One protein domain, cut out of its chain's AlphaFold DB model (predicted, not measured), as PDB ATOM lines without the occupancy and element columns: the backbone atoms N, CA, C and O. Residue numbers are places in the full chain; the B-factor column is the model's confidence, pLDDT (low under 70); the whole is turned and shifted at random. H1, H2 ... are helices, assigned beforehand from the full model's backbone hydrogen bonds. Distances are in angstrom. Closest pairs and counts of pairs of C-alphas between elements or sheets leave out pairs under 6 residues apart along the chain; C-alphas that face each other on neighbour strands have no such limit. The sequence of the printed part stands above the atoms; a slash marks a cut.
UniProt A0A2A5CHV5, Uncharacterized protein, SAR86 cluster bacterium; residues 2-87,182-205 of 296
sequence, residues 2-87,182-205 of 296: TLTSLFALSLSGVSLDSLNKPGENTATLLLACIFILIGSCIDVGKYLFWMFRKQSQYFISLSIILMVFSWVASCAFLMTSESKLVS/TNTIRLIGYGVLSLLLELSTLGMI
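This is residues 2 to 87 and 182 to 205 of the 296 residues of an uncharacterized protein of SAR86 cluster bacterium (UniProt A0A2A5CHV5). What shape do these atoms make? The two long helices H3 and H4 form a hairpin opened into a V, with the short helix H1 packed between its arms and H5 crossing the middle of H4. The small helix H2 lies at the V's open end, near H3. What is it made of? The 110 printed residues hold five named helices, in the order H1 to H5, and no named strand: all helix. Is it compact? It is only just loose, close to compact, with a radius of gyration of the C-alphas of 16.0 A, and flat, spanning 50 by 36 by 19 A.

What does the longest helix touch? H4, residues 57 to 87, is the hub, touching H3, residues 26 to 51, H1, residues 2 to 11, and H5, residues 182 to 205. H3 and H4 are a hairpin, opposite ways at a steep tilt of 36 degrees, only just past shallow; their closest C-alphas, of Phe 49 and Phe 59, are 5.0 A apart. H5 and H4 run opposite ways at a steep 44 degrees, closest at the C-alphas of Cys 75 and Tyr 190, 5.6 A. Where is H1? It touches H3 at the C-alphas of Ser 5 and Ile 36, 4.3 A, and H4 at those of Phe 7 and Phe 77, 4.9 A, the closest of each pair. H1 and H5 are apart. What of the rest? H2, residues 16 to 19, is close to H3 but not clearly touching, with the C-alphas of Leu 19 and Leu 29 7.7 A apart. Every O i to N i+4 pair is within hydrogen-bond range in H1, H3, H4 and H5; H2 is too short for one.

How long are the helices? H4 measures 45.6 A, H3 37.0 A, H5 34.5 A and H1 14.5 A from first to last C-alpha. Where are the ends? C-alpha 2 is at (-37.488, 52.547, -32.505) and C-alpha 205 at (-24.884, 59.959, -28.630).

Is anything missing? Residues 88 to 181 are cut out, and C-alphas 87 and 182 are 17.3 A apart. Where is confidence low? Residues 2 to 29 and residue 31 are under 70 in pLDDT.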
ATOM      1  N   THR A   2     -36.176  53.028 -32.029       55.28
ATOM      2  CA  THR A   2     -37.488  52.547 -32.505       55.28
ATOM      3  C   THR A   2     -37.391  51.456 -33.577       55.28
ATOM      4  O   THR A   2     -38.130  50.485 -33.498       55.28
ATOM      5  N   LEU A   3     -36.461  51.555 -34.534       56.66
ATOM      6  CA  LEU A   3     -36.399  50.661 -35.707       56.66
ATOM      7  C   LEU A   3     -35.981  49.212 -35.404       56.66
ATOM      8  O   LEU A   3     -36.571  48.286 -35.942       56.66
ATOM      9  N   THR A   4     -35.019  49.005 -34.508       59.59
ATOM     10  CA  THR A   4     -34.602  47.687 -33.993       59.59
ATOM     11  C   THR A   4     -35.719  46.994 -33.228       59.59
ATOM     12  O   THR A   4     -35.954  45.801 -33.392       59.59
ATOM     13  N   SER A   5     -36.438  47.765 -32.418       58.28
ATOM     14  CA  SER A   5     -37.606  47.291 -31.679       58.28
ATOM     15  C   SER A   5     -38.766  46.952 -32.629       58.28
ATOM     16  O   SER A   5     -39.420  45.930 -32.458       58.28
ATOM     17  N   LEU A   6     -38.972  47.759 -33.678       61.94
ATOM     18  CA  LEU A   6     -39.928  47.512 -34.769       61.94
ATOM     19  C   LEU A   6     -39.546  46.295 -35.629       61.94
ATOM     20  O   LEU A   6     -40.425  45.525 -36.004       61.94
ATOM     21  N   PHE A   7     -38.253  46.069 -35.887       60.22
ATOM     22  CA  PHE A   7     -37.756  44.856 -36.545       60.22
ATOM     23  C   PHE A   7     -38.128  43.602 -35.780       60.22
ATOM     24  O   PHE A   7     -38.709  42.665 -36.331       60.22
ATOM     25  N   ALA A   8     -37.818  43.622 -34.493       57.44
ATOM     26  CA  ALA A   8     -38.100  42.532 -33.594       57.44
ATOM     27  C   ALA A   8     -39.630  42.278 -33.512       57.44
ATOM     28  O   ALA A   8     -40.074  41.132 -33.494       57.44
ATOM     29  N   LEU A   9     -40.450  43.334 -33.594       59.75
ATOM     30  CA  LEU A   9     -41.915  43.255 -33.692       59.75
ATOM     31  C   LEU A   9     -42.406  42.677 -35.037       59.75
ATOM     32  O   LEU A   9     -43.384  41.940 -35.079       59.75
ATOM     33  N   SER A  10     -41.719  42.931 -36.156       57.12
ATOM     34  CA  SER A  10     -42.055  42.273 -37.432       57.12
ATOM     35  C   SER A  10     -41.742  40.778 -37.437       57.12
ATOM     36  O   SER A  10     -42.463  40.022 -38.098       57.12
ATOM     37  N   LEU A  11     -40.702  40.350 -36.715       55.50
ATOM     38  CA  LEU A  11     -40.361  38.934 -36.539       55.50
ATOM     39  C   LEU A  11     -41.396  38.183 -35.697       55.50
ATOM     40  O   LEU A  11     -41.606  36.997 -35.929       55.50
ATOM     41  N   SER A  12     -42.093  38.859 -34.774       53.81
ATOM     42  CA  SER A  12     -43.157  38.227 -33.984       53.81
ATOM     43  C   SER A  12     -44.454  37.984 -34.765       53.81
ATOM     44  O   SER A  12     -45.403  37.434 -34.210       53.81
ATOM     45  N   GLY A  13     -44.517  38.389 -36.042       52.34
ATOM     46  CA  GLY A  13     -45.692  38.200 -36.900       52.34
ATOM     47  C   GLY A  13     -46.881  39.098 -36.545       52.34
ATOM     48  O   GLY A  13     -47.959  38.932 -37.106       52.34
ATOM     49  N   VAL A  14     -46.702  40.061 -35.637       53.94
ATOM     50  CA  VAL A  14     -47.788  40.909 -35.141       53.94
ATOM     51  C   VAL A  14     -48.098  42.018 -36.147       53.94
ATOM     52  O   VAL A  14     -47.294  42.922 -36.375       53.94
ATOM     53  N   SER A  15     -49.285  41.963 -36.750       54.31
ATOM     54  CA  SER A  15     -49.872  43.096 -37.471       54.31
ATOM     55  C   SER A  15     -50.418  44.130 -36.477       54.31
ATOM     56  O   SER A  15     -50.981  43.762 -35.449       54.31
ATOM     57  N   LEU A  16     -50.292  45.431 -36.755       50.47
ATOM     58  CA  LEU A  16     -50.858  46.464 -35.867       50.47
ATOM     59  C   LEU A  16     -52.386  46.323 -35.714       50.47
ATOM     60  O   LEU A  16     -52.924  46.593 -34.644       50.47
ATOM     61  N   ASP A  17     -53.064  45.793 -36.736       48.34
ATOM     62  CA  ASP A  17     -54.505  45.510 -36.710       48.34
ATOM     63  C   ASP A  17     -54.881  44.365 -35.754       48.34
ATOM     64  O   ASP A  17     -55.987  44.340 -35.212       48.34
ATOM     65  N   SER A  18     -53.957  43.437 -35.478       49.72
ATOM     66  CA  SER A  18     -54.188  42.315 -34.559       49.72
ATOM     67  C   SER A  18     -53.976  42.670 -33.081       49.72
ATOM     68  O   SER A  18     -54.350  41.875 -32.219       49.72
ATOM     69  N   LEU A  19     -53.421  43.853 -32.774       51.25
ATOM     70  CA  LEU A  19     -53.372  44.394 -31.406       51.25
ATOM     71  C   LEU A  19     -54.731  44.920 -30.928       51.25
ATOM     72  O   LEU A  19     -54.947  45.030 -29.726       51.25
ATOM     73  N   ASN A  20     -55.640  45.247 -31.852       52.53
ATOM     74  CA  ASN A  20     -56.905  45.906 -31.523       52.53
ATOM     75  C   ASN A  20     -58.074  44.924 -31.307       52.53
ATOM     76  O   ASN A  20     -59.197  45.347 -31.037       52.53
ATOM     77  N   LYS A  21     -57.831  43.610 -31.421       49.88
ATOM     78  CA  LYS A  21     -58.823  42.560 -31.144       49.88
ATOM     79  C   LYS A  21     -58.494  41.859 -29.817       49.88
ATOM     80  O   LYS A  21     -57.494  41.143 -29.748       49.88
ATOM     81  N   PRO A  22     -59.306  42.039 -28.761       44.19
ATOM     82  CA  PRO A  22     -59.071  41.385 -27.483       44.19
ATOM     83  C   PRO A  22     -59.526  39.921 -27.572       44.19
ATOM     84  O   PRO A  22     -60.705  39.661 -27.790       44.19
ATOM     85  N   GLY A  23     -58.608  38.960 -27.410       53.75
ATOM     86  CA  GLY A  23     -58.993  37.561 -27.168       53.75
ATOM     87  C   GLY A  23     -58.004  36.472 -27.589       53.75
ATOM     88  O   GLY A  23     -57.875  35.493 -26.868       53.75
ATOM     89  N   GLU A  24     -57.265  36.629 -28.693       52.69
ATOM     90  CA  GLU A  24     -56.558  35.486 -29.322       52.69
ATOM     91  C   GLU A  24     -55.017  35.577 -29.327       52.69
ATOM     92  O   GLU A  24     -54.335  34.643 -29.733       52.69
ATOM     93  N   ASN A  25     -54.439  36.680 -28.839       60.56
ATOM     94  CA  ASN A  25     -53.060  37.074 -29.166       60.56
ATOM     95  C   ASN A  25     -52.115  37.262 -27.965       60.56
ATOM     96  O   ASN A  25     -51.159  38.029 -28.038       60.56
ATOM     97  N   THR A  26     -52.330  36.587 -26.832       62.97
ATOM     98  CA  THR A  26     -51.443  36.758 -25.660       62.97
ATOM     99  C   THR A  26     -50.012  36.280 -25.931       62.97
ATOM    100  O   THR A  26     -49.061  36.955 -25.541       62.97
ATOM    101  N   ALA A  27     -49.842  35.170 -26.655       64.00
ATOM    102  CA  ALA A  27     -48.528  34.636 -27.019       64.00
ATOM    103  C   ALA A  27     -47.791  35.520 -28.041       64.00
ATOM    104  O   ALA A  27     -46.598  35.776 -27.892       64.00
ATOM    105  N   THR A  28     -48.497  36.034 -29.051       65.56
ATOM    106  CA  THR A  28     -47.927  36.908 -30.088       65.56
ATOM    107  C   THR A  28     -47.577  38.292 -29.536       65.56
ATOM    108  O   THR A  28     -46.533  38.851 -29.876       65.56
ATOM    109  N   LEU A  29     -48.383  38.811 -28.605       69.25
ATOM    110  CA  LEU A  29     -48.124  40.063 -27.893       69.25
ATOM    111  C   LEU A  29     -46.953  39.926 -26.908       69.25
ATOM    112  O   LEU A  29     -46.094  40.804 -26.851       69.25
ATOM    113  N   LEU A  30     -46.851  38.800 -26.193       71.38
ATOM    114  CA  LEU A  30     -45.692  38.487 -25.350       71.38
ATOM    115  C   LEU A  30     -44.410  38.387 -26.183       71.38
ATOM    116  O   LEU A  30     -43.388  38.965 -25.811       71.38
ATOM    117  N   LEU A  31     -44.470  37.713 -27.334       67.25
ATOM    118  CA  LEU A  31     -43.346  37.597 -28.257       67.25
ATOM    119  C   LEU A  31     -42.909  38.981 -28.769       67.25
ATOM    120  O   LEU A  31     -41.721  39.293 -28.731       67.25
ATOM    121  N   ALA A  32     -43.856  39.846 -29.152       70.00
ATOM    122  CA  ALA A  32     -43.577  41.234 -29.524       70.00
ATOM    123  C   ALA A  32     -42.897  42.020 -28.389       70.00
ATOM    124  O   ALA A  32     -41.895  42.693 -28.627       70.00
ATOM    125  N   CYS A  33     -43.384  41.905 -27.150       74.06
ATOM    126  CA  CYS A  33     -42.785  42.561 -25.987       74.06
ATOM    127  C   CYS A  33     -41.348  42.096 -25.719       74.06
ATOM    128  O   CYS A  33     -40.473  42.932 -25.488       74.06
ATOM    129  N   ILE A  34     -41.079  40.786 -25.784       75.44
ATOM    130  CA  ILE A  34     -39.722  40.234 -25.632       75.44
ATOM    131  C   ILE A  34     -38.796  40.808 -26.700       75.44
ATOM    132  O   ILE A  34     -37.683  41.239 -26.408       75.44
ATOM    133  N   PHE A  35     -39.264  40.854 -27.940       72.31
ATOM    134  CA  PHE A  35     -38.490  41.345 -29.065       72.31
ATOM    135  C   PHE A  35     -38.194  42.853 -28.978       72.31
ATOM    136  O   PHE A  35     -37.054  43.263 -29.211       72.31
ATOM    137  N   ILE A  36     -39.160  43.671 -28.550       76.88
ATOM    138  CA  ILE A  36     -38.933  45.089 -28.222       76.88
ATOM    139  C   ILE A  36     -37.887  45.220 -27.106       76.88
ATOM    140  O   ILE A  36     -36.982  46.048 -27.202       76.88
ATOM    141  N   LEU A  37     -37.981  44.395 -26.059       79.12
ATOM    142  CA  LEU A  37     -37.048  44.419 -24.932       79.12
ATOM    143  C   LEU A  37     -35.621  44.063 -25.374       79.12
ATOM    144  O   LEU A  37     -34.674  44.743 -24.985       79.12
ATOM    145  N   ILE A  38     -35.466  43.057 -26.240       79.75
ATOM    146  CA  ILE A  38     -34.180  42.687 -26.846       79.75
ATOM    147  C   ILE A  38     -33.622  43.852 -27.675       79.75
ATOM    148  O   ILE A  38     -32.464  44.227 -27.490       79.75
ATOM    149  N   GLY A  39     -34.437  44.464 -28.543       77.12
ATOM    150  CA  GLY A  39     -34.033  45.621 -29.350       77.12
ATOM    151  C   GLY A  39     -33.590  46.812 -28.493       77.12
ATOM    152  O   GLY A  39     -32.541  47.409 -28.743       77.12
ATOM    153  N   SER A  40     -34.331  47.099 -27.420       77.88
ATOM    154  CA  SER A  40     -33.980  48.131 -26.445       77.88
ATOM    155  C   SER A  40     -32.687  47.799 -25.694       77.88
ATOM    156  O   SER A  40     -31.846  48.677 -25.517       77.88
ATOM    157  N   CYS A  41     -32.483  46.545 -25.279       80.44
ATOM    158  CA  CYS A  41     -31.242  46.101 -24.638       80.44
ATOM    159  C   CYS A  41     -30.030  46.258 -25.560       80.44
ATOM    160  O   CYS A  41     -28.979  46.711 -25.109       80.44
ATOM    161  N   ILE A  42     -30.172  45.932 -26.846       81.75
ATOM    162  CA  ILE A  42     -29.114  46.126 -27.844       81.75
ATOM    163  C   ILE A  42     -28.765  47.611 -27.962       81.75
ATOM    164  O   ILE A  42     -27.588  47.967 -27.927       81.75
ATOM    165  N   ASP A  43     -29.763  48.490 -28.041       78.25
ATOM    166  CA  ASP A  43     -29.521  49.927 -28.166       78.25
ATOM    167  C   ASP A  43     -28.938  50.555 -26.890       78.25
ATOM    168  O   ASP A  43     -28.022  51.379 -26.972       78.25
ATOM    169  N   VAL A  44     -29.394  50.133 -25.705       80.75
ATOM    170  CA  VAL A  44     -28.779  50.518 -24.424       80.75
ATOM    171  C   VAL A  44     -27.341  50.005 -24.349       80.75
ATOM    172  O   VAL A  44     -26.450  50.747 -23.940       80.75
ATOM    173  N   GLY A  45     -27.089  48.775 -24.801       81.19
ATOM    174  CA  GLY A  45     -25.751  48.200 -24.906       81.19
ATOM    175  C   GLY A  45     -24.839  49.058 -25.778       81.19
ATOM    176  O   GLY A  45     -23.794  49.512 -25.310       81.19
ATOM    177  N   LYS A  46     -25.257  49.379 -27.011       83.62
ATOM    178  CA  LYS A  46     -24.505  50.276 -27.906       83.62
ATOM    179  C   LYS A  46     -24.167  51.599 -27.227       83.62
ATOM    180  O   LYS A  46     -23.017  52.029 -27.292       83.62
ATOM    181  N   TYR A  47     -25.146  52.223 -26.564       79.75
ATOM    182  CA  TYR A  47     -24.951  53.480 -25.842       79.75
ATOM    183  C   TYR A  47     -23.882  53.353 -24.751       79.75
ATOM    184  O   TYR A  47     -22.960  54.167 -24.679       79.75
ATOM    185  N   LEU A  48     -23.989  52.316 -23.922       80.06
ATOM    186  CA  LEU A  48     -23.127  52.106 -22.765       80.06
ATOM    187  C   LEU A  48     -21.686  51.816 -23.213       80.06
ATOM    188  O   LEU A  48     -20.751  52.475 -22.759       80.06
ATOM    189  N   PHE A  49     -21.499  50.929 -24.191       83.75
ATOM    190  CA  PHE A  49     -20.172  50.610 -24.726       83.75
ATOM    191  C   PHE A  49     -19.542  51.787 -25.478       83.75
ATOM    192  O   PHE A  49     -18.356  52.068 -25.305       83.75
ATOM    193  N   TRP A  50     -20.331  52.560 -26.231       81.19
ATOM    194  CA  TRP A  50     -19.835  53.768 -26.897       81.19
ATOM    195  C   TRP A  50     -19.469  54.888 -25.912       81.19
ATOM    196  O   TRP A  50     -18.586  55.710 -26.187       81.19
ATOM    197  N   MET A  51     -20.125  54.939 -24.750       74.75
ATOM    198  CA  MET A  51     -19.799  55.870 -23.669       74.75
ATOM    199  C   MET A  51     -18.462  55.542 -23.001       74.75
ATOM    200  O   MET A  51     -17.657  56.449 -22.786       74.75
ATOM    201  N   PHE A  52     -18.176  54.264 -22.756       77.31
ATOM    202  CA  PHE A  52     -16.904  53.823 -22.175       77.31
ATOM    203  C   PHE A  52     -15.792  53.596 -23.212       77.31
ATOM    204  O   PHE A  52     -14.724  53.083 -22.876       77.31
ATOM    205  N   ARG A  53     -15.979  54.057 -24.459       79.00
ATOM    206  CA  ARG A  53     -15.029  53.845 -25.566       79.00
ATOM    207  C   ARG A  53     -13.600  54.314 -25.289       79.00
ATOM    208  O   ARG A  53     -12.657  53.762 -25.836       79.00
ATOM    209  N   LYS A  54     -13.427  55.341 -24.450       75.69
ATOM    210  CA  LYS A  54     -12.102  55.887 -24.100       75.69
ATOM    211  C   LYS A  54     -11.359  55.060 -23.047       75.69
ATOM    212  O   LYS A  54     -10.169  55.274 -22.860       75.69
ATOM    213  N   GLN A  55     -12.051  54.165 -22.345       79.88
ATOM    214  CA  GLN A  55     -11.476  53.398 -21.242       79.88
ATOM    215  C   GLN A  55     -10.795  52.114 -21.724       79.88
ATOM    216  O   GLN A  55      -9.832  51.669 -21.109       79.88
ATOM    217  N   SER A  56     -11.277  51.517 -22.817       81.75
ATOM    218  CA  SER A  56     -10.694  50.306 -23.390       81.75
ATOM    219  C   SER A  56     -11.120  50.101 -24.844       81.75
ATOM    220  O   SER A  56     -12.275  50.345 -25.197       81.75
ATOM    221  N   GLN A  57     -10.204  49.590 -25.675       83.31
ATOM    222  CA  GLN A  57     -10.475  49.265 -27.081       83.31
ATOM    223  C   GLN A  57     -11.542  48.168 -27.240       83.31
ATOM    224  O   GLN A  57     -12.290  48.182 -28.213       83.31
ATOM    225  N   TYR A  58     -11.686  47.271 -26.258       86.19
ATOM    226  CA  TYR A  58     -12.703  46.213 -26.277       86.19
ATOM    227  C   TYR A  58     -14.135  46.766 -26.381       86.19
ATOM    228  O   TYR A  58     -14.964  46.205 -27.096       86.19
ATOM    229  N   PHE A  59     -14.422  47.899 -25.731       83.62
ATOM    230  CA  PHE A  59     -15.746  48.526 -25.791       83.62
ATOM    231  C   PHE A  59     -16.052  49.148 -27.156       83.62
ATOM    232  O   PHE A  59     -17.211  49.183 -27.567       83.62
ATOM    233  N   ILE A  60     -15.022  49.586 -27.887       82.75
ATOM    234  CA  ILE A  60     -15.170  50.068 -29.265       82.75
ATOM    235  C   ILE A  60     -15.574  48.904 -30.167       82.75
ATOM    236  O   ILE A  60     -16.596  48.990 -30.845       82.75
ATOM    237  N   SER A  61     -14.821  47.803 -30.127       87.06
ATOM    238  CA  SER A  61     -15.103  46.622 -30.949       87.06
ATOM    239  C   SER A  61     -16.508  46.078 -30.694       87.06
ATOM    240  O   SER A  61     -17.246  45.802 -31.635       87.06
ATOM    241  N   LEU A  62     -16.918  45.992 -29.427       85.69
ATOM    242  CA  LEU A  62     -18.230  45.464 -29.060       85.69
ATOM    243  C   LEU A  62     -19.380  46.399 -29.480       85.69
ATOM    244  O   LEU A  62     -20.424  45.929 -29.930       85.69
ATOM    245  N   SER A  63     -19.176  47.720 -29.427       84.88
ATOM    246  CA  SER A  63     -20.136  48.698 -29.956       84.88
ATOM    247  C   SER A  63     -20.277  48.605 -31.482       84.88
ATOM    248  O   SER A  63     -21.399  48.617 -31.987       84.88
ATOM    249  N   ILE A  64     -19.168  48.423 -32.212       85.19
ATOM    250  CA  ILE A  64     -19.177  48.238 -33.673       85.19
ATOM    251  C   ILE A  64     -19.907  46.947 -34.055       85.19
ATOM    252  O   ILE A  64     -20.740  46.961 -34.957       85.19
ATOM    253  N   ILE A  65     -19.654  45.838 -33.353       88.94
ATOM    254  CA  ILE A  65     -20.336  44.560 -33.615       88.94
ATOM    255  C   ILE A  65     -21.854  44.708 -33.436       88.94
ATOM    256  O   ILE A  65     -22.622  44.297 -34.305       88.94
ATOM    257  N   LEU A  66     -22.297  45.346 -32.347       84.69
ATOM    258  CA  LEU A  66     -23.722  45.601 -32.111       84.69
ATOM    259  C   LEU A  66     -24.332  46.551 -33.152       84.69
ATOM    260  O   LEU A  66     -25.503  46.405 -33.504       84.69
ATOM    261  N   MET A  67     -23.557  47.513 -33.654       84.44
ATOM    262  CA  MET A  67     -23.977  48.404 -34.735       84.44
ATOM    263  C   MET A  67     -24.184  47.632 -36.042       84.44
ATOM    264  O   MET A  67     -25.231  47.783 -36.664       84.44
ATOM    265  N   VAL A  68     -23.245  46.763 -36.428       86.12
ATOM    266  CA  VAL A  68     -23.374  45.923 -37.633       86.12
ATOM    267  C   VAL A  68     -24.574  44.988 -37.517       86.12
ATOM    268  O   VAL A  68     -25.373  44.899 -38.447       86.12
ATOM    269  N   PHE A  69     -24.751  44.337 -36.366       85.69
ATOM    270  CA  PHE A  69     -25.908  43.475 -36.129       85.69
ATOM    271  C   PHE A  69     -27.230  44.238 -36.294       85.69
ATOM    272  O   PHE A  69     -28.136  43.790 -36.992       85.69
ATOM    273  N   SER A  70     -27.322  45.423 -35.694       83.62
ATOM    274  CA  SER A  70     -28.509  46.272 -35.779       83.62
ATOM    275  C   SER A  70     -28.779  46.818 -37.179       83.62
ATOM    276  O   SER A  70     -29.934  46.949 -37.588       83.62
ATOM    277  N   TRP A  71     -27.714  47.107 -37.924       85.38
ATOM    278  CA  TRP A  71     -27.794  47.534 -39.312       85.38
ATOM    279  C   TRP A  71     -28.388  46.434 -40.198       85.38
ATOM    280  O   TRP A  71     -29.361  46.666 -40.913       85.38
ATOM    281  N   VAL A  72     -27.875  45.206 -40.087       84.69
ATOM    282  CA  VAL A  72     -28.403  44.047 -40.827       84.69
ATOM    283  C   VAL A  72     -29.853  43.759 -40.434       84.69
ATOM    284  O   VAL A  72     -30.700  43.565 -41.305       84.69
ATOM    285  N   ALA A  73     -30.156  43.793 -39.137       81.19
ATOM    286  CA  ALA A  73     -31.506  43.629 -38.607       81.19
ATOM    287  C   ALA A  73     -32.490  44.662 -39.187       81.19
ATOM    288  O   ALA A  73     -33.563  44.317 -39.677       81.19
ATOM    289  N   SER A  74     -32.104  45.935 -39.205       80.94
ATOM    290  CA  SER A  74     -32.920  47.018 -39.759       80.94
ATOM    291  C   SER A  74     -33.092  46.906 -41.281       80.94
ATOM    292  O   SER A  74     -34.178  47.164 -41.797       80.94
ATOM    293  N   CYS A  75     -32.074  46.446 -42.012       81.44
ATOM    294  CA  CYS A  75     -32.209  46.143 -43.438       81.44
ATOM    295  C   CYS A  75     -33.198  44.989 -43.682       81.44
ATOM    296  O   CYS A  75     -34.078  45.089 -44.540       81.44
ATOM    297  N   ALA A  76     -33.098  43.910 -42.901       80.62
ATOM    298  CA  ALA A  76     -34.011  42.773 -42.983       80.62
ATOM    299  C   ALA A  76     -35.458  43.171 -42.644       80.62
ATOM    300  O   ALA A  76     -36.397  42.684 -43.277       80.62
ATOM    301  N   PHE A  77     -35.650  44.095 -41.696       78.69
ATOM    302  CA  PHE A  77     -36.963  44.659 -41.380       78.69
ATOM    303  C   PHE A  77     -37.608  45.332 -42.576       78.69
ATOM    304  O   PHE A  77     -38.743  45.011 -42.914       78.69
ATOM    305  N   LEU A  78     -36.889  46.265 -43.200       78.06
ATOM    306  CA  LEU A  78     -37.424  47.070 -44.288       78.06
ATOM    307  C   LEU A  78     -37.837  46.172 -45.458       78.06
ATOM    308  O   LEU A  78     -38.972  46.265 -45.921       78.06
ATOM    309  N   MET A  79     -36.990  45.200 -45.803       80.31
ATOM    310  CA  MET A  79     -37.295  44.172 -46.804       80.31
ATOM    311  C   MET A  79     -38.541  43.348 -46.461       80.31
ATOM    312  O   MET A  79     -39.414  43.147 -47.302       80.31
ATOM    313  N   THR A  80     -38.646  42.886 -45.213       78.88
ATOM    314  CA  THR A  80     -39.785  42.072 -44.757       78.88
ATOM    315  C   THR A  80     -41.079  42.887 -44.691       78.88
ATOM    316  O   THR A  80     -42.163  42.375 -44.951       78.88
ATOM    317  N   SER A  81     -40.989  44.166 -44.326       77.44
ATOM    318  CA  SER A  81     -42.146  45.057 -44.268       77.44
ATOM    319  C   SER A  81     -42.698  45.344 -45.663       77.44
ATOM    320  O   SER A  81     -43.910  45.324 -45.861       77.44
ATOM    321  N   GLU A  82     -41.814  45.524 -46.644       79.12
ATOM    322  CA  GLU A  82     -42.205  45.735 -48.031       79.12
ATOM    323  C   GLU A  82     -42.854  44.483 -48.627       79.12
ATOM    324  O   GLU A  82     -43.923  44.587 -49.223       79.12
ATOM    325  N   SER A  83     -42.280  43.293 -48.419       80.88
ATOM    326  CA  SER A  83     -42.876  42.054 -48.939       80.88
ATOM    327  C   SER A  83     -44.274  41.797 -48.368       80.88
ATOM    328  O   SER A  83     -45.173  41.400 -49.111       80.88
ATOM    329  N   LYS A  84     -44.494  42.104 -47.080       79.69
ATOM    330  CA  LYS A  84     -45.823  42.071 -46.449       79.69
ATOM    331  C   LYS A  84     -46.787  43.095 -47.053       79.69
ATOM    332  O   LYS A  84     -47.968  42.801 -47.212       79.69
ATOM    333  N   LEU A  85     -46.320  44.299 -47.384       79.75
ATOM    334  CA  LEU A  85     -47.158  45.310 -48.039       79.75
ATOM    335  C   LEU A  85     -47.550  44.886 -49.456       79.75
ATOM    336  O   LEU A  85     -48.702  45.074 -49.842       79.75
ATOM    337  N   VAL A  86     -46.627  44.277 -50.203       82.88
ATOM    338  CA  VAL A  86     -46.901  43.744 -51.542       82.88
ATOM    339  C   VAL A  86     -47.896  42.588 -51.472       82.88
ATOM    340  O   VAL A  86     -48.853  42.586 -52.239       82.88
ATOM    341  N   SER A  87     -47.750  41.649 -50.532       81.56
ATOM    342  CA  SER A  87     -48.712  40.547 -50.396       81.56
ATOM    343  C   SER A  87     -50.100  41.037 -49.976       81.56
ATOM    344  O   SER A  87     -51.104  40.624 -50.551       81.56
ATOM    345  N   THR A 182     -33.836  45.468 -59.734       81.06
ATOM    346  CA  THR A 182     -34.640  46.152 -58.715       81.06
ATOM    347  C   THR A 182     -34.300  45.625 -57.320       81.06
ATOM    348  O   THR A 182     -34.276  46.399 -56.362       81.06
ATOM    349  N   ASN A 183     -33.963  44.336 -57.183       82.62
ATOM    350  CA  ASN A 183     -33.576  43.758 -55.892       82.62
ATOM    351  C   ASN A 183     -32.229  44.294 -55.396       82.62
ATOM    352  O   ASN A 183     -32.070  44.549 -54.201       82.62
ATOM    353  N   THR A 184     -31.266  44.507 -56.297       82.56
ATOM    354  CA  THR A 184     -29.956  45.066 -55.948       82.56
ATOM    355  C   THR A 184     -30.093  46.503 -55.463       82.56
ATOM    356  O   THR A 184     -29.552  46.859 -54.417       82.56
ATOM    357  N   ILE A 185     -30.871  47.319 -56.170       84.19
ATOM    358  CA  ILE A 185     -31.116  48.709 -55.774       84.19
ATOM    359  C   ILE A 185     -31.905  48.796 -54.479       84.19
ATOM    360  O   ILE A 185     -31.592  49.628 -53.632       84.19
ATOM    361  N   ARG A 186     -32.881  47.912 -54.284       81.94
ATOM    362  CA  ARG A 186     -33.623  47.813 -53.029       81.94
ATOM    363  C   ARG A 186     -32.696  47.473 -51.861       81.94
ATOM    364  O   ARG A 186     -32.779  48.107 -50.812       81.94
ATOM    365  N   LEU A 187     -31.774  46.523 -52.047       84.25
ATOM    366  CA  LEU A 187     -30.790  46.148 -51.028       84.25
ATOM    367  C   LEU A 187     -29.850  47.306 -50.698       84.25
ATOM    368  O   LEU A 187     -29.632  47.604 -49.525       84.25
ATOM    369  N   ILE A 188     -29.334  47.991 -51.718       85.62
ATOM    370  CA  ILE A 188     -28.459  49.153 -51.536       85.62
ATOM    371  C   ILE A 188     -29.223  50.295 -50.862       85.62
ATOM    372  O   ILE A 188     -28.730  50.870 -49.897       85.62
ATOM    373  N   GLY A 189     -30.435  50.603 -51.319       84.00
ATOM    374  CA  GLY A 189     -31.261  51.686 -50.794       84.00
ATOM    375  C   GLY A 189     -31.615  51.487 -49.323       84.00
ATOM    376  O   GLY A 189     -31.373  52.378 -48.507       84.00
ATOM    377  N   TYR A 190     -32.113  50.304 -48.955       85.19
ATOM    378  CA  TYR A 190     -32.383  49.984 -47.551       85.19
ATOM    379  C   TYR A 190     -31.108  49.842 -46.720       85.19
ATOM    380  O   TYR A 190     -31.098  50.268 -45.565       85.19
ATOM    381  N   GLY A 191     -30.018  49.334 -47.299       85.00
ATOM    382  CA  GLY A 191     -28.710  49.291 -46.653       85.00
ATOM    383  C   GLY A 191     -28.200  50.688 -46.299       85.00
ATOM    384  O   GLY A 191     -27.859  50.947 -45.147       85.00
ATOM    385  N   VAL A 192     -28.213  51.623 -47.251       84.94
ATOM    386  CA  VAL A 192     -27.793  53.017 -47.042       84.94
ATOM    387  C   VAL A 192     -28.710  53.719 -46.047       84.94
ATOM    388  O   VAL A 192     -28.216  54.339 -45.105       84.94
ATOM    389  N   LEU A 193     -30.032  53.589 -46.198       83.88
ATOM    390  CA  LEU A 193     -30.998  54.179 -45.272       83.88
ATOM    391  C   LEU A 193     -30.769  53.677 -43.844       83.88
ATOM    392  O   LEU A 193     -30.686  54.466 -42.903       83.88
ATOM    393  N   SER A 194     -30.616  52.363 -43.682       84.50
ATOM    394  CA  SER A 194     -30.370  51.759 -42.381       84.50
ATOM    395  C   SER A 194     -29.026  52.179 -41.788       84.50
ATOM    396  O   SER A 194     -28.935  52.364 -40.577       84.50
ATOM    397  N   LEU A 195     -27.988  52.341 -42.612       82.75
ATOM    398  CA  LEU A 195     -26.677  52.796 -42.158       82.75
ATOM    399  C   LEU A 195     -26.757  54.240 -41.671       82.75
ATOM    400  O   LEU A 195     -26.225  54.564 -40.612       82.75
ATOM    401  N   LEU A 196     -27.448  55.098 -42.422       82.38
ATOM    402  CA  LEU A 196     -27.626  56.509 -42.097       82.38
ATOM    403  C   LEU A 196     -28.390  56.682 -40.779       82.38
ATOM    404  O   LEU A 196     -28.025  57.522 -39.954       82.38
ATOM    405  N   LEU A 197     -29.386  55.829 -40.536       80.69
ATOM    406  CA  LEU A 197     -30.096  55.767 -39.260       80.69
ATOM    407  C   LEU A 197     -29.155  55.392 -38.107       80.69
ATOM    408  O   LEU A 197     -29.104  56.126 -37.120       80.69
ATOM    409  N   GLU A 198     -28.353  54.334 -38.232       81.62
ATOM    410  CA  GLU A 198     -27.372  53.966 -37.198       81.62
ATOM    411  C   GLU A 198     -26.333  55.079 -36.963       81.62
ATOM    412  O   GLU A 198     -26.083  55.465 -35.817       81.62
ATOM    413  N   LEU A 199     -25.789  55.677 -38.030       81.38
ATOM    414  CA  LEU A 199     -24.820  56.773 -37.935       81.38
ATOM    415  C   LEU A 199     -25.406  57.994 -37.216       81.38
ATOM    416  O   LEU A 199     -24.740  58.594 -36.373       81.38
ATOM    417  N   SER A 200     -26.662  58.342 -37.514       78.88
ATOM    418  CA  SER A 200     -27.357  59.459 -36.868       78.88
ATOM    419  C   SER A 200     -27.512  59.234 -35.361       78.88
ATOM    420  O   SER A 200     -27.289  60.153 -34.570       78.88
ATOM    421  N   THR A 201     -27.802  57.996 -34.940       76.06
ATOM    422  CA  THR A 201     -27.926  57.661 -33.516       76.06
ATOM    423  C   THR A 201     -26.586  57.777 -32.799       76.06
ATOM    424  O   THR A 201     -26.516  58.410 -31.748       76.06
ATOM    425  N   LEU A 202     -25.494  57.282 -33.390       76.69
ATOM    426  CA  LEU A 202     -24.141  57.458 -32.852       76.69
ATOM    427  C   LEU A 202     -23.718  58.930 -32.807       76.69
ATOM    428  O   LEU A 202     -23.108  59.364 -31.825       76.69
ATOM    429  N   GLY A 203     -24.081  59.705 -33.831       78.94
ATOM    430  CA  GLY A 203     -23.878  61.151 -33.885       78.94
ATOM    431  C   GLY A 203     -24.562  61.867 -32.721       78.94
ATOM    432  O   GLY A 203     -23.905  62.610 -31.988       78.94
ATOM    433  N   MET A 204     -25.843  61.575 -32.473       78.00
ATOM    434  CA  MET A 204     -26.584  62.122 -31.329       78.00
ATOM    435  C   MET A 204     -25.979  61.701 -29.986       78.00
ATOM    436  O   MET A 204     -25.851  62.528 -29.081       78.00
ATOM    437  N   ILE A 205     -25.545  60.442 -29.851       76.81
ATOM    438  CA  ILE A 205     -24.884  59.959 -28.630       76.81
ATOM    439  C   ILE A 205     -23.582  60.731 -28.399       76.81
ATOM    440  O   ILE A 205     -23.349  61.231 -27.298       76.81
TER     441      ILE A 205